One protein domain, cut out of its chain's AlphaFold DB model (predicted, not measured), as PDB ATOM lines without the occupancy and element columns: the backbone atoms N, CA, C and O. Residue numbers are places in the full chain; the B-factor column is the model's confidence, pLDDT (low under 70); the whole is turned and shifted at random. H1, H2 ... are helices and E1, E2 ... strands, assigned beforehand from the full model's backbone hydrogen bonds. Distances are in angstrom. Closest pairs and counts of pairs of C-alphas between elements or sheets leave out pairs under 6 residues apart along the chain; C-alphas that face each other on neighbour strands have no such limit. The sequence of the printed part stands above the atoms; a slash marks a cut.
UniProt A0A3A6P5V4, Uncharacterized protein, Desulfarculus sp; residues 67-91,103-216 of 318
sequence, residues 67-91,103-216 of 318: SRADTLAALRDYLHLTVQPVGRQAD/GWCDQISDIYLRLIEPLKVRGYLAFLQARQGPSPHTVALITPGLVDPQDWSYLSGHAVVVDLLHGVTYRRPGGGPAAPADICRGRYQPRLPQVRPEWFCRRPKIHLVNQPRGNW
ATOM      1  N   SER A  67     -29.785 -23.561  49.209       95.12
ATOM      2  CA  SER A  67     -30.138 -23.935  47.843       95.12
ATOM      3  C   SER A  67     -31.308 -23.089  47.329       95.12
ATOM      4  O   SER A  67     -32.045 -22.460  48.092       95.12
ATOM      5  N   ARG A  68     -31.545 -23.102  46.010       93.88
ATOM      6  CA  ARG A  68     -32.738 -22.459  45.433       93.88
ATOM      7  C   ARG A  68     -34.029 -23.025  46.033       93.88
ATOM      8  O   ARG A  68     -34.963 -22.264  46.262       93.88
ATOM      9  N   ALA A  69     -34.078 -24.335  46.278       93.81
ATOM     10  CA  ALA A  69     -35.238 -24.990  46.871       93.81
ATOM     11  C   ALA A  69     -35.485 -24.502  48.308       93.81
ATOM     12  O   ALA A  69     -36.627 -24.194  48.645       93.81
ATOM     13  N   ASP A  70     -34.424 -24.338  49.105       95.25
ATOM     14  CA  ASP A  70     -34.527 -23.814  50.474       95.25
ATOM     15  C   ASP A  70     -35.038 -22.374  50.484       95.25
ATOM     16  O   ASP A  70     -35.897 -22.025  51.290       95.25
ATOM     17  N   THR A  71     -34.557 -21.542  49.556       96.19
ATOM     18  CA  THR A  71     -35.013 -20.152  49.431       96.19
ATOM     19  C   THR A  71     -36.480 -20.067  49.009       96.19
ATOM     20  O   THR A  71     -37.225 -19.265  49.567       96.19
ATOM     21  N   LEU A  72     -36.927 -20.904  48.065       96.56
ATOM     22  CA  LEU A  72     -38.342 -20.978  47.677       96.56
ATOM     23  C   LEU A  72     -39.224 -21.403  48.860       96.56
ATOM     24  O   LEU A  72     -40.232 -20.756  49.135       96.56
ATOM     25  N   ALA A  73     -38.814 -22.441  49.597       96.75
ATOM     26  CA  ALA A  73     -39.526 -22.897  50.788       96.75
ATOM     27  C   ALA A  73     -39.574 -21.813  51.877       96.75
ATOM     28  O   ALA A  73     -40.620 -21.578  52.469       96.75
ATOM     29  N   ALA A  74     -38.474 -21.094  52.100       97.62
ATOM     30  CA  ALA A  74     -38.426 -19.991  53.051       97.62
ATOM     31  C   ALA A  74     -39.362 -18.835  52.669       97.62
ATOM     32  O   ALA A  74     -40.067 -18.321  53.528       97.62
ATOM     33  N   LEU A  75     -39.415 -18.443  51.392       97.81
ATOM     34  CA  LEU A  75     -40.327 -17.390  50.924       97.81
ATOM     35  C   LEU A  75     -41.800 -17.818  51.020       97.81
ATOM     36  O   LEU A  75     -42.652 -16.998  51.361       97.81
ATOM     37  N   ARG A  76     -42.092 -19.099  50.765       97.75
ATOM     38  CA  ARG A  76     -43.418 -19.697  50.973       97.75
ATOM     39  C   ARG A  76     -43.832 -19.605  52.440       97.75
ATOM     40  O   ARG A  76     -44.898 -19.073  52.736       97.75
ATOM     41  N   ASP A  77     -42.985 -20.097  53.344       97.69
ATOM     42  CA  ASP A  77     -43.264 -20.123  54.785       97.69
ATOM     43  C   ASP A  77     -43.403 -18.706  55.343       97.69
ATOM     44  O   ASP A  77     -44.296 -18.430  56.138       97.69
ATOM     45  N   TYR A  78     -42.555 -17.788  54.876       97.75
ATOM     46  CA  TYR A  78     -42.656 -16.370  55.190       97.75
ATOM     47  C   TYR A  78     -44.042 -15.821  54.839       97.75
ATOM     48  O   TYR A  78     -44.699 -15.239  55.698       97.75
ATOM     49  N   LEU A  79     -44.529 -16.021  53.611       97.19
ATOM     50  CA  LEU A  79     -45.843 -15.503  53.229       97.19
ATOM     51  C   LEU A  79     -46.985 -16.169  53.980       97.19
ATOM     52  O   LEU A  79     -47.873 -15.463  54.442       97.19
ATOM     53  N   HIS A  80     -46.932 -17.486  54.160       96.06
ATOM     54  CA  HIS A  80     -47.939 -18.212  54.928       96.06
ATOM     55  C   HIS A  80     -48.065 -17.689  56.371       96.06
ATOM     56  O   HIS A  80     -49.164 -17.570  56.901       96.06
ATOM     57  N   LEU A  81     -46.943 -17.329  57.003       96.25
ATOM     58  CA  LEU A  81     -46.922 -16.835  58.383       96.25
ATOM     59  C   LEU A  81     -47.198 -15.328  58.507       96.25
ATOM     60  O   LEU A  81     -47.565 -14.855  59.586       96.25
ATOM     61  N   THR A  82     -46.998 -14.561  57.433       96.25
ATOM     62  CA  THR A  82     -47.161 -13.098  57.437       96.25
ATOM     63  C   THR A  82     -48.463 -12.624  56.808       96.25
ATOM     64  O   THR A  82     -48.859 -11.488  57.084       96.25
ATOM     65  N   VAL A  83     -49.126 -13.450  55.991       96.12
ATOM     66  CA  VAL A  83     -50.386 -13.124  55.321       96.12
ATOM     67  C   VAL A  83     -51.442 -14.182  55.632       96.12
ATOM     68  O   VAL A  83     -51.286 -15.353  55.311       96.12
ATOM     69  N   GLN A  84     -52.536 -13.755  56.250       92.00
ATOM     70  CA  GLN A  84     -53.672 -14.594  56.583       92.00
ATOM     71  C   GLN A  84     -54.689 -14.628  55.452       92.00
ATOM     72  O   GLN A  84     -55.001 -13.583  54.866       92.00
ATOM     73  N   PRO A  85     -55.291 -15.798  55.217       86.81
ATOM     74  CA  PRO A  85     -56.440 -15.884  54.353       86.81
ATOM     75  C   PRO A  85     -57.671 -15.256  54.994       86.81
ATOM     76  O   PRO A  85     -57.942 -15.444  56.179       86.81
ATOM     77  N   VAL A  86     -58.453 -14.543  54.192       84.69
ATOM     78  CA  VAL A  86     -59.742 -13.983  54.617       84.69
ATOM     79  C   VAL A  86     -60.833 -14.343  53.621       84.69
ATOM     80  O   VAL A  86     -60.588 -14.389  52.426       84.69
ATOM     81  N   GLY A  87     -62.055 -14.599  54.094       66.25
ATOM     82  CA  GLY A  87     -63.165 -15.009  53.222       66.25
ATOM     83  C   GLY A  87     -63.866 -13.859  52.488       66.25
ATOM     84  O   GLY A  87     -64.557 -14.094  51.503       66.25
ATOM     85  N   ARG A  88     -63.720 -12.613  52.958       64.81
ATOM     86  CA  ARG A  88     -64.354 -11.424  52.362       64.81
ATOM     87  C   ARG A  88     -63.450 -10.205  52.520       64.81
ATOM     88  O   ARG A  88     -63.409  -9.601  53.588       64.81
ATOM     89  N   GLN A  89     -62.732  -9.845  51.465       67.56
ATOM     90  CA  GLN A  89     -61.996  -8.586  51.389       67.56
ATOM     91  C   GLN A  89     -62.137  -8.019  49.978       67.56
ATOM     92  O   GLN A  89     -62.390  -8.762  49.033       67.56
ATOM     93  N   ALA A  90     -62.024  -6.696  49.849       73.94
ATOM     94  CA  ALA A  90     -61.905  -6.064  48.543       73.94
ATOM     95  C   ALA A  90     -60.682  -6.625  47.806       73.94
ATOM     96  O   ALA A  90     -59.683  -6.969  48.445       73.94
ATOM     97  N   ASP A  91     -60.747  -6.677  46.477       78.81
ATOM     98  CA  ASP A  91     -59.565  -6.993  45.692       78.81
ATOM     99  C   ASP A  91     -58.530  -5.871  45.880       78.81
ATOM    100  O   ASP A  91     -58.757  -4.709  45.530       78.81
ATOM    101  N   GLY A 103     -55.250 -11.394  52.705       93.62
ATOM    102  CA  GLY A 103     -55.551 -11.567  51.288       93.62
ATOM    103  C   GLY A 103     -56.130 -12.932  50.945       93.62
ATOM    104  O   GLY A 103     -56.180 -13.838  51.772       93.62
ATOM    105  N   TRP A 104     -56.595 -13.071  49.710       92.75
ATOM    106  CA  TRP A 104     -57.112 -14.322  49.158       92.75
ATOM    107  C   TRP A 104     -55.995 -15.208  48.595       92.75
ATOM    108  O   TRP A 104     -54.845 -14.790  48.454       92.75
ATOM    109  N   CYS A 105     -56.325 -16.465  48.291       93.75
ATOM    110  CA  CYS A 105     -55.361 -17.447  47.785       93.75
ATOM    111  C   CYS A 105     -54.640 -16.986  46.504       93.75
ATOM    112  O   CYS A 105     -53.449 -17.258  46.334       93.75
ATOM    113  N   ASP A 106     -55.325 -16.246  45.636       94.06
ATOM    114  CA  ASP A 106     -54.776 -15.646  44.423       94.06
ATOM    115  C   ASP A 106     -53.843 -14.471  44.724       94.06
ATOM    116  O   ASP A 106     -52.731 -14.432  44.203       94.06
ATOM    117  N   GLN A 107     -54.234 -13.571  45.622       94.12
ATOM    118  CA  GLN A 107     -53.422 -12.426  46.034       94.12
ATOM    119  C   GLN A 107     -52.130 -12.857  46.742       94.12
ATOM    120  O   GLN A 107     -51.054 -12.329  46.461       94.12
ATOM    121  N   ILE A 108     -52.208 -13.846  47.640       95.44
ATOM    122  CA  ILE A 108     -51.025 -14.390  48.325       95.44
ATOM    123  C   ILE A 108     -50.107 -15.074  47.300       95.44
ATOM    124  O   ILE A 108     -48.885 -14.894  47.341       95.44
ATOM    125  N   SER A 109     -50.689 -15.809  46.343       96.00
ATOM    126  CA  SER A 109     -49.953 -16.436  45.238       96.00
ATOM    127  C   SER A 109     -49.267 -15.406  44.344       96.00
ATOM    128  O   SER A 109     -48.087 -15.571  44.048       96.00
ATOM    129  N   ASP A 110     -49.933 -14.308  43.988       94.69
ATOM    130  CA  ASP A 110     -49.332 -13.202  43.234       94.69
ATOM    131  C   ASP A 110     -48.099 -12.632  43.962       94.69
ATOM    132  O   ASP A 110     -47.007 -12.559  43.386       94.69
ATOM    133  N   ILE A 111     -48.214 -12.330  45.263       95.06
ATOM    134  CA  ILE A 111     -47.081 -11.821  46.058       95.06
ATOM    135  C   ILE A 111     -45.901 -12.794  46.019       95.06
ATOM    136  O   ILE A 111     -44.759 -12.376  45.816       95.06
ATOM    137  N   TYR A 112     -46.149 -14.090  46.194       96.62
ATOM    138  CA  TYR A 112     -45.085 -15.089  46.159       96.62
ATOM    139  C   TYR A 112     -44.384 -15.145  44.809       96.62
ATOM    140  O   TYR A 112     -43.155 -15.150  44.762       96.62
ATOM    141  N   LEU A 113     -45.143 -15.132  43.712       94.94
ATOM    142  CA  LEU A 113     -44.576 -15.170  42.366       94.94
ATOM    143  C   LEU A 113     -43.677 -13.953  42.092       94.94
ATOM    144  O   LEU A 113     -42.638 -14.088  41.436       94.94
ATOM    145  N   ARG A 114     -44.012 -12.790  42.663       91.56
ATOM    146  CA  ARG A 114     -43.160 -11.589  42.647       91.56
ATOM    147  C   ARG A 114     -41.922 -11.743  43.531       91.56
ATOM    148  O   ARG A 114     -40.818 -11.423  43.094       91.56
ATOM    149  N   LEU A 115     -42.067 -12.286  44.743       93.25
ATOM    150  CA  LEU A 115     -40.938 -12.521  45.654       93.25
ATOM    151  C   LEU A 115     -39.896 -13.486  45.077       93.25
ATOM    152  O   LEU A 115     -38.711 -13.328  45.355       93.25
ATOM    153  N   ILE A 116     -40.301 -14.473  44.275       93.31
ATOM    154  CA  ILE A 116     -39.380 -15.465  43.696       93.31
ATOM    155  C   ILE A 116     -38.763 -15.025  42.361       93.31
ATOM    156  O   ILE A 116     -37.855 -15.691  41.860       93.31
ATOM    157  N   GLU A 117     -39.193 -13.901  41.784       88.25
ATOM    158  CA  GLU A 117     -38.647 -13.374  40.526       88.25
ATOM    159  C   GLU A 117     -37.104 -13.225  40.527       88.25
ATOM    160  O   GLU A 117     -36.458 -13.627  39.549       88.25
ATOM    161  N   PRO A 118     -36.450 -12.752  41.613       87.00
ATOM    162  CA  PRO A 118     -34.991 -12.677  41.691       87.00
ATOM    163  C   PRO A 118     -34.272 -14.021  41.506       87.00
ATOM    164  O   PRO A 118     -33.103 -14.028  41.111       87.00
ATOM    165  N   LEU A 119     -34.954 -15.142  41.768       89.12
ATOM    166  CA  LEU A 119     -34.413 -16.499  41.644       89.12
ATOM    167  C   LEU A 119     -34.403 -17.009  40.198       89.12
ATOM    168  O   LEU A 119     -33.945 -18.127  39.953       89.12
ATOM    169  N   LYS A 120     -34.874 -16.190  39.244       87.19
ATOM    170  CA  LYS A 120     -34.987 -16.521  37.817       87.19
ATOM    171  C   LYS A 120     -35.849 -17.760  37.554       87.19
ATOM    172  O   LYS A 120     -35.614 -18.473  36.584       87.19
ATOM    173  N   VAL A 121     -36.839 -18.003  38.408       89.50
ATOM    174  CA  VAL A 121     -37.869 -19.023  38.190       89.50
ATOM    175  C   VAL A 121     -39.111 -18.386  37.583       89.50
ATOM    176  O   VAL A 121     -39.378 -17.200  37.797       89.50
ATOM    177  N   ARG A 122     -39.863 -19.162  36.807       91.00
ATOM    178  CA  ARG A 122     -41.108 -18.708  36.184       91.00
ATOM    179  C   ARG A 122     -42.287 -19.119  37.027       91.00
ATOM    180  O   ARG A 122     -42.312 -20.228  37.543       91.00
ATOM    181  N   GLY A 123     -43.210 -18.190  37.176       94.38
ATOM    182  CA  GLY A 123     -44.299 -18.228  38.119       94.38
ATOM    183  C   GLY A 123     -45.623 -17.947  37.436       94.38
ATOM    184  O   GLY A 123     -45.790 -16.898  36.809       94.38
ATOM    185  N   TYR A 124     -46.569 -18.860  37.604       95.88
ATOM    186  CA  TYR A 124     -47.899 -18.758  37.030       95.88
ATOM    187  C   TYR A 124     -48.943 -18.852  38.129       95.88
ATOM    188  O   TYR A 124     -48.860 -19.707  39.011       95.88
ATOM    189  N   LEU A 125     -49.938 -17.984  38.052       96.38
ATOM    190  CA  LEU A 125     -51.125 -18.053  38.882       96.38
ATOM    191  C   LEU A 125     -52.113 -19.007  38.217       96.38
ATOM    192  O   LEU A 125     -52.503 -18.773  37.071       96.38
ATOM    193  N   ALA A 126     -52.491 -20.082  38.903       97.00
ATOM    194  CA  ALA A 126     -53.426 -21.075  38.388       97.00
ATOM    195  C   ALA A 126     -54.713 -21.079  39.212       97.00
ATOM    196  O   ALA A 126     -54.721 -21.509  40.365       97.00
ATOM    197  N   PHE A 127     -55.799 -20.623  38.590       96.38
ATOM    198  CA  PHE A 127     -57.153 -20.696  39.130       96.38
ATOM    199  C   PHE A 127     -57.701 -22.093  38.846       96.38
ATOM    200  O   PHE A 127     -58.018 -22.420  37.693       96.38
ATOM    201  N   LEU A 128     -57.731 -22.934  39.879       95.19
ATOM    202  CA  LEU A 128     -58.151 -24.327  39.770       95.19
ATOM    203  C   LEU A 128     -59.636 -24.417  39.396       95.19
ATOM    204  O   LEU A 128     -60.388 -23.458  39.535       95.19
ATOM    205  N   GLN A 129     -60.084 -25.564  38.893       92.25
ATOM    206  CA  GLN A 129     -61.461 -25.696  38.408       92.25
ATOM    207  C   GLN A 129     -62.232 -26.778  39.152       92.25
ATOM    208  O   GLN A 129     -61.849 -27.946  39.166       92.25
ATOM    209  N   ALA A 130     -63.375 -26.392  39.721       88.62
ATOM    210  CA  ALA A 130     -64.383 -27.333  40.186       88.62
ATOM    211  C   ALA A 130     -65.155 -27.953  39.002       88.62
ATOM    212  O   ALA A 130     -64.946 -27.610  37.833       88.62
ATOM    213  N   ARG A 131     -66.080 -28.883  39.292       83.62
ATOM    214  CA  ARG A 131     -66.965 -29.446  38.257       83.62
ATOM    215  C   ARG A 131     -67.854 -28.381  37.611       83.62
ATOM    216  O   ARG A 131     -68.079 -28.457  36.405       83.62
ATOM    217  N   GLN A 132     -68.331 -27.437  38.418       81.06
ATOM    218  CA  GLN A 132     -69.197 -26.318  38.056       81.06
ATOM    219  C   GLN A 132     -68.865 -25.118  38.961       81.06
ATOM    220  O   GLN A 132     -68.411 -25.320  40.089       81.06
ATOM    221  N   GLY A 133     -69.124 -23.897  38.487       84.69
ATOM    222  CA  GLY A 133     -68.978 -22.668  39.274       84.69
ATOM    223  C   GLY A 133     -67.592 -22.004  39.210       84.69
ATOM    224  O   GLY A 133     -66.765 -22.371  38.370       84.69
ATOM    225  N   PRO A 134     -67.351 -20.983  40.059       84.50
ATOM    226  CA  PRO A 134     -66.086 -20.253  40.097       84.50
ATOM    227  C   PRO A 134     -64.924 -21.132  40.576       84.50
ATOM    228  O   PRO A 134     -65.118 -22.204  41.152       84.50
ATOM    229  N   SER A 135     -63.698 -20.649  40.350       86.50
ATOM    230  CA  SER A 135     -62.480 -21.291  40.853       86.50
ATOM    231  C   SER A 135     -62.568 -21.464  42.373       86.50
ATOM    232  O   SER A 135     -62.691 -20.459  43.073       86.50
ATOM    233  N   PRO A 136     -62.498 -22.698  42.905       88.56
ATOM    234  CA  PRO A 136     -62.589 -22.924  44.343       88.56
ATOM    235  C   PRO A 136     -61.308 -22.512  45.073       88.56
ATOM    236  O   PRO A 136     -61.338 -22.297  46.280       88.56
ATOM    237  N   HIS A 137     -60.178 -22.453  44.359       94.38
ATOM    238  CA  HIS A 137     -58.867 -22.200  44.943       94.38
ATOM    239  C   HIS A 137     -57.858 -21.761  43.881       94.38
ATOM    240  O   HIS A 137     -57.955 -22.164  42.721       94.38
ATOM    241  N   THR A 138     -56.862 -20.983  44.288       95.50
ATOM    242  CA  THR A 138     -55.772 -20.526  43.424       95.50
ATOM    243  C   THR A 138     -54.434 -20.933  44.021       95.50
ATOM    244  O   THR A 138     -54.206 -20.792  45.222       95.50
ATOM    245  N   VAL A 139     -53.540 -21.428  43.168       97.50
ATOM    246  CA  VAL A 139     -52.191 -21.863  43.551       97.50
ATOM    247  C   VAL A 139     -51.133 -21.199  42.678       97.50
ATOM    248  O   VAL A 139     -51.405 -20.758  41.558       97.50
ATOM    249  N   ALA A 140     -49.901 -21.169  43.178       97.94
ATOM    250  CA  ALA A 140     -48.736 -20.791  42.399       97.94
ATOM    251  C   ALA A 140     -48.127 -22.031  41.728       97.94
ATOM    252  O   ALA A 140     -47.799 -23.019  42.388       97.94
ATOM    253  N   LEU A 141     -47.930 -21.962  40.414       97.75
ATOM    254  CA  LEU A 141     -47.164 -22.935  39.642       97.75
ATOM    255  C   LEU A 141     -45.779 -22.365  39.346       97.75
ATOM    256  O   LEU A 141     -45.666 -21.219  38.908       97.75
ATOM    257  N   ILE A 142     -44.730 -23.161  39.553       96.12
ATOM    258  CA  ILE A 142     -43.349 -22.751  39.272       96.12
ATOM    259  C   ILE A 142     -42.697 -23.698  38.270       96.12
ATOM    260  O   ILE A 142     -42.759 -24.917  38.432       96.12
ATOM    261  N   THR A 143     -41.994 -23.145  37.286       93.88
ATOM    262  CA  THR A 143     -41.170 -23.899  36.332       93.88
ATOM    263  C   THR A 143     -39.738 -23.343  36.273       93.88
ATOM    264  O   THR A 143     -39.491 -22.174  36.604       93.88
ATOM    265  N   PRO A 144     -38.750 -24.162  35.858       84.19
ATOM    266  CA  PRO A 144     -37.365 -23.712  35.705       84.19
ATOM    267  C   PRO A 144     -37.156 -22.748  34.524       84.19
ATOM    268  O   PRO A 144     -36.171 -22.011  34.521       84.19
ATOM    269  N   GLY A 145     -38.055 -22.737  33.535       83.94
ATOM    270  CA  GLY A 145     -37.941 -21.948  32.305       83.94
ATOM    271  C   GLY A 145     -39.277 -21.366  31.848       83.94
ATOM    272  O   GLY A 145     -40.322 -21.690  32.412       83.94
ATOM    273  N   LEU A 146     -39.237 -20.459  30.861       84.38
ATOM    274  CA  LEU A 146     -40.450 -19.859  30.299       84.38
ATOM    275  C   LEU A 146     -41.202 -20.916  29.494       84.38
ATOM    276  O   LEU A 146     -40.660 -21.476  28.550       84.38
ATOM    277  N   VAL A 147     -42.440 -21.143  29.893       87.75
ATOM    278  CA  VAL A 147     -43.419 -22.003  29.232       87.75
ATOM    279  C   VAL A 147     -44.594 -21.125  28.823       87.75
ATOM    280  O   VAL A 147     -44.960 -20.210  29.572       87.75
ATOM    281  N   ASP A 148     -45.168 -21.395  27.654       89.00
ATOM    282  CA  ASP A 148     -46.431 -20.792  27.242       89.00
ATOM    283  C   ASP A 148     -47.518 -21.122  28.288       89.00
ATOM    284  O   ASP A 148     -47.757 -22.302  28.556       89.00
ATOM    285  N   PRO A 149     -48.193 -20.128  28.899       88.88
ATOM    286  CA  PRO A 149     -49.324 -20.371  29.795       88.88
ATOM    287  C   PRO A 149     -50.431 -21.262  29.203       88.88
ATOM    288  O   PRO A 149     -51.214 -21.836  29.961       88.88
ATOM    289  N   GLN A 150     -50.520 -21.370  27.873       92.00
ATOM    290  CA  GLN A 150     -51.473 -22.233  27.176       92.00
ATOM    291  C   GLN A 150     -51.009 -23.690  27.040       92.00
ATOM    292  O   GLN A 150     -51.849 -24.560  26.786       92.00
ATOM    293  N   ASP A 151     -49.726 -23.989  27.261       95.00
ATOM    294  CA  ASP A 151     -49.188 -25.352  27.249       95.00
ATOM    295  C   ASP A 151     -49.472 -26.066  28.581       95.00
ATOM    296  O   ASP A 151     -48.606 -26.321  29.427       95.00
ATOM    297  N   TRP A 152     -50.751 -26.389  28.784       94.56
ATOM    298  CA  TRP A 152     -51.192 -27.136  29.958       94.56
ATOM    299  C   TRP A 152     -50.600 -28.548  30.011       94.56
ATOM    300  O   TRP A 152     -50.394 -29.077  31.103       94.56
ATOM    301  N   SER A 153     -50.291 -29.156  28.863       95.19
ATOM    302  CA  SER A 153     -49.655 -30.476  28.822       95.19
ATOM    303  C   SER A 153     -48.321 -30.438  29.565       95.19
ATOM    304  O   SER A 153     -48.112 -31.202  30.512       95.19
ATOM    305  N   TYR A 154     -47.471 -29.457  29.245       95.94
ATOM    306  CA  TYR A 154     -46.220 -29.259  29.963       95.94
ATOM    307  C   TYR A 154     -46.453 -28.913  31.436       95.94
ATOM    308  O   TYR A 154     -45.905 -29.581  32.319       95.94
ATOM    309  N   LEU A 155     -47.266 -27.887  31.718       96.38
ATOM    310  CA  LEU A 155     -47.465 -27.389  33.084       96.38
ATOM    311  C   LEU A 155     -48.035 -28.470  34.011       96.38
ATOM    312  O   LEU A 155     -47.570 -28.611  35.142       96.38
ATOM    313  N   SER A 156     -48.977 -29.278  33.529       97.19
ATOM    314  CA  SER A 156     -49.587 -30.355  34.310       97.19
ATOM    315  C   SER A 156     -48.609 -31.476  34.670       97.19
ATOM    316  O   SER A 156     -48.752 -32.080  35.733       97.19
ATOM    317  N   GLY A 157     -47.606 -31.738  33.827       97.00
ATOM    318  CA  GLY A 157     -46.602 -32.779  34.053       97.00
ATOM    319  C   GLY A 157     -45.354 -32.316  34.811       97.00
ATOM    320  O   GLY A 157     -44.675 -33.146  35.411       97.00
ATOM    321  N   HIS A 158     -45.046 -31.015  34.798       96.56
ATOM    322  CA  HIS A 158     -43.714 -30.530  35.193       96.56
ATOM    323  C   HIS A 158     -43.713 -29.360  36.178       96.56
ATOM    324  O   HIS A 158     -42.682 -29.110  36.809       96.56
ATOM    325  N   ALA A 159     -44.814 -28.616  36.318       97.31
ATOM    326  CA  ALA A 159     -44.830 -27.464  37.212       97.31
ATOM    327  C   ALA A 159     -44.832 -27.897  38.682       97.31
ATOM    328  O   ALA A 159     -45.557 -28.805  39.076       97.31
ATOM    329  N   VAL A 160     -44.062 -27.205  39.517       97.25
ATOM    330  CA  VAL A 160     -44.118 -27.372  40.972       97.25
ATOM    331  C   VAL A 160     -45.322 -26.610  41.504       97.25
ATOM    332  O   VAL A 160     -45.432 -25.405  41.275       97.25
ATOM    333  N   VAL A 161     -46.193 -27.294  42.243       97.94
ATOM    334  CA  VAL A 161     -47.376 -26.679  42.852       97.94
ATOM    335  C   VAL A 161     -47.057 -26.178  44.259       97.94
ATOM    336  O   VAL A 161     -46.674 -26.952  45.143       97.94
ATOM    337  N   VAL A 162     -47.242 -24.877  44.469       97.94
ATOM    338  CA  VAL A 162     -47.107 -24.213  45.766       97.94
ATOM    339  C   VAL A 162     -48.455 -23.636  46.181       97.94
ATOM    340  O   VAL A 162     -49.030 -22.794  45.495       97.94
ATOM    341  N   ASP A 163     -48.943 -24.091  47.327       96.94
ATOM    342  CA  ASP A 163     -50.225 -23.706  47.902       96.94
ATOM    343  C   ASP A 163     -49.979 -22.912  49.185       96.94
ATOM    344  O   ASP A 163     -49.702 -23.457  50.255       96.94
ATOM    345  N   LEU A 164     -50.012 -21.590  49.040       95.56
ATOM    346  CA  LEU A 164     -49.639 -20.651  50.097       95.56
ATOM    347  C   LEU A 164     -50.707 -20.484  51.159       95.56
ATOM    348  O   LEU A 164     -50.374 -20.184  52.304       95.56
ATOM    349  N   LEU A 165     -51.966 -20.726  50.790       92.50
ATOM    350  CA  LEU A 165     -53.071 -20.741  51.736       92.50
ATOM    351  C   LEU A 165     -52.790 -21.743  52.858       92.50
ATOM    352  O   LEU A 165     -52.991 -21.446  54.030       92.50
ATOM    353  N   HIS A 166     -52.247 -22.900  52.484       93.75
ATOM    354  CA  HIS A 166     -51.936 -23.983  53.407       93.75
ATOM    355  C   HIS A 166     -50.446 -24.082  53.766       93.75
ATOM    356  O   HIS A 166     -50.063 -24.961  54.532       93.75
ATOM    357  N   GLY A 167     -49.595 -23.215  53.210       94.75
ATOM    358  CA  GLY A 167     -48.157 -23.209  53.486       94.75
ATOM    359  C   GLY A 167     -47.414 -24.438  52.955       94.75
ATOM    360  O   GLY A 167     -46.376 -24.811  53.499       94.75
ATOM    361  N   VAL A 168     -47.913 -25.084  51.893       95.94
ATOM    362  CA  VAL A 168     -47.356 -26.349  51.391       95.94
ATOM    363  C   VAL A 168     -46.776 -26.234  49.987       95.94
ATOM    364  O   VAL A 168     -47.220 -25.468  49.135       95.94
ATOM    365  N   THR A 169     -45.764 -27.054  49.730       97.25
ATOM    366  CA  THR A 169     -45.338 -27.413  48.376       97.25
ATOM    367  C   THR A 169     -45.580 -28.897  48.234       97.25
ATOM    368  O   THR A 169     -45.016 -29.678  49.003       97.25
ATOM    369  N   TYR A 170     -46.418 -29.283  47.280       97.06
ATOM    370  CA  TYR A 170     -46.784 -30.682  47.129       97.06
ATOM    371  C   TYR A 170     -45.596 -31.507  46.643       97.06
ATOM    372  O   TYR A 170     -44.818 -31.092  45.778       97.06
ATOM    373  N   ARG A 171     -45.459 -32.700  47.216       97.12
ATOM    374  CA  ARG A 171     -44.388 -33.646  46.914       97.12
ATOM    375  C   ARG A 171     -44.940 -35.019  46.597       97.12
ATOM    376  O   ARG A 171     -45.943 -35.423  47.168       97.12
ATOM    377  N   ARG A 172     -44.269 -35.760  45.720       97.31
ATOM    378  CA  ARG A 172     -44.532 -37.186  45.511       97.31
ATOM    379  C   ARG A 172     -44.123 -37.972  46.766       97.31
ATOM    380  O   ARG A 172     -43.189 -37.546  47.447       97.31
ATOM    381  N   PRO A 173     -44.721 -39.149  47.030       94.44
ATOM    382  CA  PRO A 173     -44.333 -40.004  48.157       94.44
ATOM    383  C   PRO A 173     -42.831 -40.331  48.213       94.44
ATOM    384  O   PRO A 173     -42.263 -40.410  49.292       94.44
ATOM    385  N   GLY A 174     -42.165 -40.442  47.056       93.56
ATOM    386  CA  GLY A 174     -40.716 -40.673  46.958       93.56
ATOM    387  C   GLY A 174     -39.824 -39.434  47.153       93.56
ATOM    388  O   GLY A 174     -38.635 -39.504  46.874       93.56
ATOM    389  N   GLY A 175     -40.368 -38.284  47.567       87.88
ATOM    390  CA  GLY A 175     -39.571 -37.121  47.988       87.88
ATOM    391  C   GLY A 175     -39.297 -36.027  46.941       87.88
ATOM    392  O   GLY A 175     -38.708 -35.001  47.284       87.88
ATOM    393  N   GLY A 176     -39.752 -36.162  45.695       93.62
ATOM    394  CA  GLY A 176     -39.655 -35.106  44.669       93.62
ATOM    395  C   GLY A 176     -40.854 -34.141  44.657       93.62
ATOM    396  O   GLY A 176     -41.866 -34.440  45.285       93.62
ATOM    397  N   PRO A 177     -40.802 -33.006  43.934       95.19
ATOM    398  CA  PRO A 177     -41.973 -32.152  43.713       95.19
ATOM    399  C   PRO A 177     -43.103 -32.896  42.984       95.19
ATOM    400  O   PRO A 177     -42.835 -33.661  42.053       95.19
ATOM    401  N   ALA A 178     -44.349 -32.662  43.394       97.12
ATOM    402  CA  ALA A 178     -45.537 -33.161  42.705       97.12
ATOM    403  C   ALA A 178     -46.059 -32.115  41.716       97.12
ATOM    404  O   ALA A 178     -46.245 -30.948  42.077       97.12
ATOM    405  N   ALA A 179     -46.308 -32.556  40.485       97.81
ATOM    406  CA  ALA A 179     -46.961 -31.755  39.460       97.81
ATOM    407  C   ALA A 179     -48.496 -31.848  39.567       97.81
ATOM    408  O   ALA A 179     -49.006 -32.750  40.242       97.81
ATOM    409  N   PRO A 180     -49.272 -30.970  38.899       97.75
ATOM    410  CA  PRO A 180     -50.733 -31.065  38.901       97.75
ATOM    411  C   PRO A 180     -51.271 -32.459  38.536       97.75
ATOM    412  O   PRO A 180     -52.197 -32.947  39.180       97.75
ATOM    413  N   ALA A 181     -50.654 -33.149  37.570       97.75
ATOM    414  CA  ALA A 181     -51.038 -34.506  37.185       97.75
ATOM    415  C   ALA A 181     -50.760 -35.548  38.287       97.75
ATOM    416  O   ALA A 181     -51.524 -36.505  38.429       97.75
ATOM    417  N   ASP A 182     -49.706 -35.368  39.091       98.12
ATOM    418  CA  ASP A 182     -49.452 -36.217  40.262       98.12
ATOM    419  C   ASP A 182     -50.542 -36.012  41.321       98.12
ATOM    420  O   ASP A 182     -51.056 -36.983  41.883       98.12
ATOM    421  N   ILE A 183     -50.928 -34.751  41.555       97.38
ATOM    422  CA  ILE A 183     -51.964 -34.385  42.526       97.38
ATOM    423  C   ILE A 183     -53.320 -34.942  42.096       97.38
ATOM    424  O   ILE A 183     -53.964 -35.629  42.885       97.38
ATOM    425  N   CYS A 184     -53.700 -34.750  40.830       97.00
ATOM    426  CA  CYS A 184     -54.915 -35.309  40.235       97.00
ATOM    427  C   CYS A 184     -55.018 -36.835  40.430       97.00
ATOM    428  O   CYS A 184     -56.086 -37.359  40.736       97.00
ATOM    429  N   ARG A 185     -53.895 -37.559  40.317       97.12
ATOM    430  CA  ARG A 185     -53.826 -39.020  40.510       97.12
ATOM    431  C   ARG A 185     -53.706 -39.450  41.980       97.12
ATOM    432  O   ARG A 185     -53.490 -40.630  42.247       97.12
ATOM    433  N   GLY A 186     -53.770 -38.521  42.936       95.94
ATOM    434  CA  GLY A 186     -53.641 -38.814  44.367       95.94
ATOM    435  C   GLY A 186     -52.223 -39.187  44.824       95.94
ATOM    436  O   GLY A 186     -52.052 -39.712  45.931       95.94
ATOM    437  N   ARG A 187     -51.199 -38.922  44.000       96.25
ATOM    438  CA  ARG A 187     -49.788 -39.285  44.227       96.25
ATOM    439  C   ARG A 187     -48.996 -38.129  44.840       96.25
ATOM    440  O   ARG A 187     -47.963 -37.722  44.311       96.25
ATOM    441  N   TYR A 188     -49.477 -37.602  45.961       97.06
ATOM    442  CA  TYR A 188     -48.878 -36.433  46.597       97.06
ATOM    443  C   TYR A 188     -49.006 -36.430  48.125       97.06
ATOM    444  O   TYR A 188     -49.851 -37.119  48.701       97.06
ATOM    445  N   GLN A 189     -48.162 -35.621  48.761       94.44
ATOM    446  CA  GLN A 189     -48.152 -35.288  50.180       94.44
ATOM    447  C   GLN A 189     -47.770 -33.801  50.379       94.44
ATOM    448  O   GLN A 189     -47.019 -33.257  49.561       94.44
ATOM    449  N   PRO A 190     -48.243 -33.145  51.456       93.44
ATOM    450  CA  PRO A 190     -49.260 -33.647  52.384       93.44
ATOM    451  C   PRO A 190     -50.646 -33.705  51.722       93.44
ATOM    452  O   PRO A 190     -50.931 -32.960  50.784       93.44
ATOM    453  N   ARG A 191     -51.513 -34.604  52.207       91.06
ATOM    454  CA  ARG A 191     -52.934 -34.617  51.835       91.06
ATOM    455  C   ARG A 191     -53.682 -33.682  52.773       91.06
ATOM    456  O   ARG A 191     -53.724 -33.927  53.974       91.06
ATOM    457  N   LEU A 192     -54.242 -32.614  52.221       90.00
ATOM    458  CA  LEU A 192     -55.001 -31.627  52.978       90.00
ATOM    459  C   LEU A 192     -56.498 -31.900  52.794       90.00
ATOM    460  O   LEU A 192     -56.935 -31.953  51.644       90.00
ATOM    461  N   PRO A 193     -57.294 -32.056  53.870       87.81
ATOM    462  CA  PRO A 193     -58.729 -32.346  53.763       87.81
ATOM    463  C   PRO A 193     -59.514 -31.327  52.927       87.81
ATOM    464  O   PRO A 193     -60.522 -31.666  52.313       87.81
ATOM    465  N   GLN A 194     -59.053 -30.075  52.901       89.06
ATOM    466  CA  GLN A 194     -59.688 -28.971  52.185       89.06
ATOM    467  C   GLN A 194     -59.358 -28.958  50.685       89.06
ATOM    468  O   GLN A 194     -60.067 -28.313  49.917       89.06
ATOM    469  N   VAL A 195     -58.295 -29.648  50.257       87.56
ATOM    470  CA  VAL A 195     -57.812 -29.616  48.872       87.56
ATOM    471  C   VAL A 195     -58.214 -30.888  48.157       87.56
ATOM    472  O   VAL A 195     -57.777 -31.986  48.506       87.56
ATOM    473  N   ARG A 196     -59.021 -30.731  47.110       92.56
ATOM    474  CA  ARG A 196     -59.543 -31.866  46.359       92.56
ATOM    475  C   ARG A 196     -58.700 -32.164  45.110       92.56
ATOM    476  O   ARG A 196     -58.511 -31.259  44.293       92.56
ATOM    477  N   PRO A 197     -58.206 -33.404  44.920       92.31
ATOM    478  CA  PRO A 197     -57.409 -33.792  43.752       92.31
ATOM    479  C   PRO A 197     -58.051 -33.443  42.408       92.31
ATOM    480  O   PRO A 197     -57.360 -33.020  41.480       92.31
ATOM    481  N   GLU A 198     -59.376 -33.570  42.300       94.12
ATOM    482  CA  GLU A 198     -60.107 -33.327  41.058       94.12
ATOM    483  C   GLU A 198     -59.972 -31.892  40.537       94.12
ATOM    484  O   GLU A 198     -60.111 -31.671  39.333       94.12
ATOM    485  N   TRP A 199     -59.646 -30.930  41.408       94.25
ATOM    486  CA  TRP A 199     -59.407 -29.539  41.020       94.25
ATOM    487  C   TRP A 199     -58.192 -29.378  40.097       94.25
ATOM    488  O   TRP A 199     -58.122 -28.412  39.339       94.25
ATOM    489  N   PHE A 200     -57.258 -30.334  40.136       95.88
ATOM    490  CA  PHE A 200     -56.038 -30.361  39.322       95.88
ATOM    491  C   PHE A 200     -56.179 -31.200  38.047       95.88
ATOM    492  O   PHE A 200     -55.304 -31.159  37.184       95.88
ATOM    493  N   CYS A 201     -57.261 -31.972  37.913       94.62
ATOM    494  CA  CYS A 201     -57.487 -32.836  36.752       94.62
ATOM    495  C   CYS A 201     -57.991 -32.075  35.519       94.62
ATOM    496  O   CYS A 201     -58.030 -32.624  34.420       94.62
ATOM    497  N   ARG A 202     -58.412 -30.821  35.697       93.06
ATOM    498  CA  ARG A 202     -58.955 -29.956  34.647       93.06
ATOM    499  C   ARG A 202     -57.963 -28.853  34.317       93.06
ATOM    500  O   ARG A 202     -57.167 -28.472  35.169       93.06
ATOM    501  N   ARG A 203     -58.024 -28.332  33.091       94.00
ATOM    502  CA  ARG A 203     -57.178 -27.214  32.656       94.00
ATOM    503  C   ARG A 203     -57.564 -25.947  33.433       94.00
ATOM    504  O   ARG A 203     -58.656 -25.432  33.199       94.00
ATOM    505  N   PRO A 204     -56.707 -25.424  34.325       93.75
ATOM    506  CA  PRO A 204     -57.001 -24.205  35.061       93.75
ATOM    507  C   PRO A 204     -56.916 -22.982  34.144       93.75
ATOM    508  O   PRO A 204     -56.310 -23.025  33.069       93.75
ATOM    509  N   LYS A 205     -57.477 -21.855  34.595       94.25
ATOM    510  CA  LYS A 205     -57.150 -20.555  33.995       94.25
ATOM    511  C   LYS A 205     -55.776 -20.141  34.517       94.25
ATOM    512  O   LYS A 205     -55.577 -20.083  35.730       94.25
ATOM    513  N   ILE A 206     -54.831 -19.887  33.613       93.94
ATOM    514  CA  ILE A 206     -53.430 -19.628  33.961       93.94
ATOM    515  C   ILE A 206     -53.047 -18.212  33.551       93.94
ATOM    516  O   ILE A 206     -53.288 -17.798  32.419       93.94
ATOM    517  N   HIS A 207     -52.410 -17.489  34.467       92.00
ATOM    518  CA  HIS A 207     -51.846 -16.169  34.217       92.00
ATOM    519  C   HIS A 207     -50.351 -16.176  34.526       92.00
ATOM    520  O   HIS A 207     -49.938 -16.561  35.618       92.00
ATOM    521  N   LEU A 208     -49.529 -15.728  33.576       87.94
ATOM    522  CA  LEU A 208     -48.126 -15.435  33.855       87.94
ATOM    523  C   LEU A 208     -48.060 -14.164  34.703       87.94
ATOM    524  O   LEU A 208     -48.523 -13.113  34.269       87.94
ATOM    525  N   VAL A 209     -47.482 -14.266  35.898       85.06
ATOM    526  CA  VAL A 209     -47.406 -13.132  36.831       85.06
ATOM    527  C   VAL A 209     -46.034 -12.489  36.788       85.06
ATOM    528  O   VAL A 209     -45.909 -11.284  36.573       85.06
ATOM    529  N   ASN A 210     -44.986 -13.284  37.004       80.31
ATOM    530  CA  ASN A 210     -43.653 -12.727  37.128       80.31
ATOM    531  C   ASN A 210     -42.991 -12.609  35.751       80.31
ATOM    532  O   ASN A 210     -42.672 -13.584  35.066       80.31
ATOM    533  N   GLN A 211     -42.769 -11.372  35.320       69.31
ATOM    534  CA  GLN A 211     -41.935 -11.138  34.156       69.31
ATOM    535  C   GLN A 211     -40.479 -11.266  34.597       69.31
ATOM    536  O   GLN A 211     -40.090 -10.594  35.544       69.31
ATOM    537  N   PRO A 212     -39.640 -12.091  33.951       63.38
ATOM    538  CA  PRO A 212     -38.204 -12.019  34.204       63.38
ATOM    539  C   PRO A 212     -37.721 -10.584  34.055       63.38
ATOM    540  O   PRO A 212     -38.069  -9.930  33.077       63.38
ATOM    541  N   ARG A 213     -36.753 -10.190  34.880       62.59
ATOM    542  CA  ARG A 213     -35.939  -8.975  34.685       62.59
ATOM    543  C   ARG A 213     -35.437  -8.712  33.258       62.59
ATOM    544  O   ARG A 213     -35.082  -7.579  32.941       62.59
ATOM    545  N   GLY A 214     -35.357  -9.739  32.409       61.00
ATOM    546  CA  GLY A 214     -35.056  -9.593  30.981       61.00
ATOM    547  C   GLY A 214     -36.076  -8.735  30.223       61.00
ATOM    548  O   GLY A 214     -35.684  -8.013  29.315       61.00
ATOM    549  N   ASN A 215     -37.336  -8.734  30.659       68.06
ATOM    550  CA  ASN A 215     -38.441  -8.004  30.033       68.06
ATOM    551  C   ASN A 215     -38.679  -6.623  30.656       68.06
ATOM    552  O   ASN A 215     -39.520  -5.869  30.181       68.06
ATOM    553  N   TRP A 216     -37.953  -6.278  31.721       76.06
ATOM    554  CA  TRP A 216     -38.087  -4.976  32.362       76.06
ATOM    555  C   TRP A 216     -37.654  -3.848  31.428       76.06
ATOM    556  O   TRP A 216     -36.711  -3.995  30.648       76.06
TER     557      TRP A 216
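Overview. This is residues 67 to 91 and 103 to 216 of the 318 residues of an uncharacterized protein of Desulfarculus sp (UniProt A0A3A6P5V4). A twisted antiparallel sheet of four strands makes the core, with H2 lying over one face and the short H3 over the other. The long H1 packs on H2 near the edge strand E3, while H4 packs on H3 and H5 packs on H4, with long loops, residues 164 to 179 before H4 and residues 185 to 196 between H4 and H5. The printed part has 139 residues, with five named helices and four named strands in the order H1 H2 E1 E2 H3 E3 H4 H5 E4; the sheet runs E3 E2 E1 E4. The class is mixed, helices and strands, with under half of the residues in named elements. The whole is compact, with a radius of gyration of the C-alphas of 14.0 A, and spans 38 by 35 by 28 A.

Arrangement. The inner strands E1, residues 122 to 127, and E2, residues 138 to 143, form an antiparallel hairpin, with N 124 and O 141 within hydrogen-bond range at 2.8 A. Edge strand E3, residues 160 to 163, is antiparallel to E2, with N 162 and O 140 at 2.8 A. Edge strand E4, residues 205 to 208, is antiparallel to E1, with N 125 and O 207 at 2.8 A. From edge to edge the strands' lines turn by 76 degrees. H2, residues 105 to 115, is on the sheet at a height of 8.1 A, over E2 and E1 and along the strands; its closest C-alphas to E2 are those of Asp 106 and Thr 138, 5.1 A apart. H3, residues 152 to 158, is on the opposite face at a height of 9.2 A, over E2. H1, residues 68 to 82, only grazes the sheet, and with residues 75 to 79 alone touches H2 at a steep tilt of 45 degrees, opposite ways; their closest C-alphas, of Arg 76 and Tyr 112, are 6.9 A apart. H4, residues 180 to 184, touches H3, the C-alphas of Ser 156 and Pro 180 being closest at 4.8 A. H5, residues 197 to 200, touches H4, the C-alphas of Cys 184 and Pro 197 being closest at 4.6 A. In H1, H2, H3 and H4 every O i to N i+4 pair is within hydrogen-bond range; H5 is too short for one.

Along the chain. H1 begins at C-alpha 68 (-32.738, -22.459, 45.433) and measures 21.0 A; H2 measures 15.4 A. E1 measures 16.4 A and E2 16.6 A, with C-alpha 138 at (-55.772, -20.526, 43.424). E4 ends at C-alpha 208 (-48.126, -15.435, 33.855).

Size, cuts and confidence. The farthest C-alphas, of Ala 90 and Gly 174, are 40.6 A apart. Residues 92 to 102 are not printed, and C-alphas 91 and 103 are 8.3 A apart across this cut. The links E3 to H4 and H4 to H5 are long. Confidence is under 70 at residues 87 to 89 and 211 to 215.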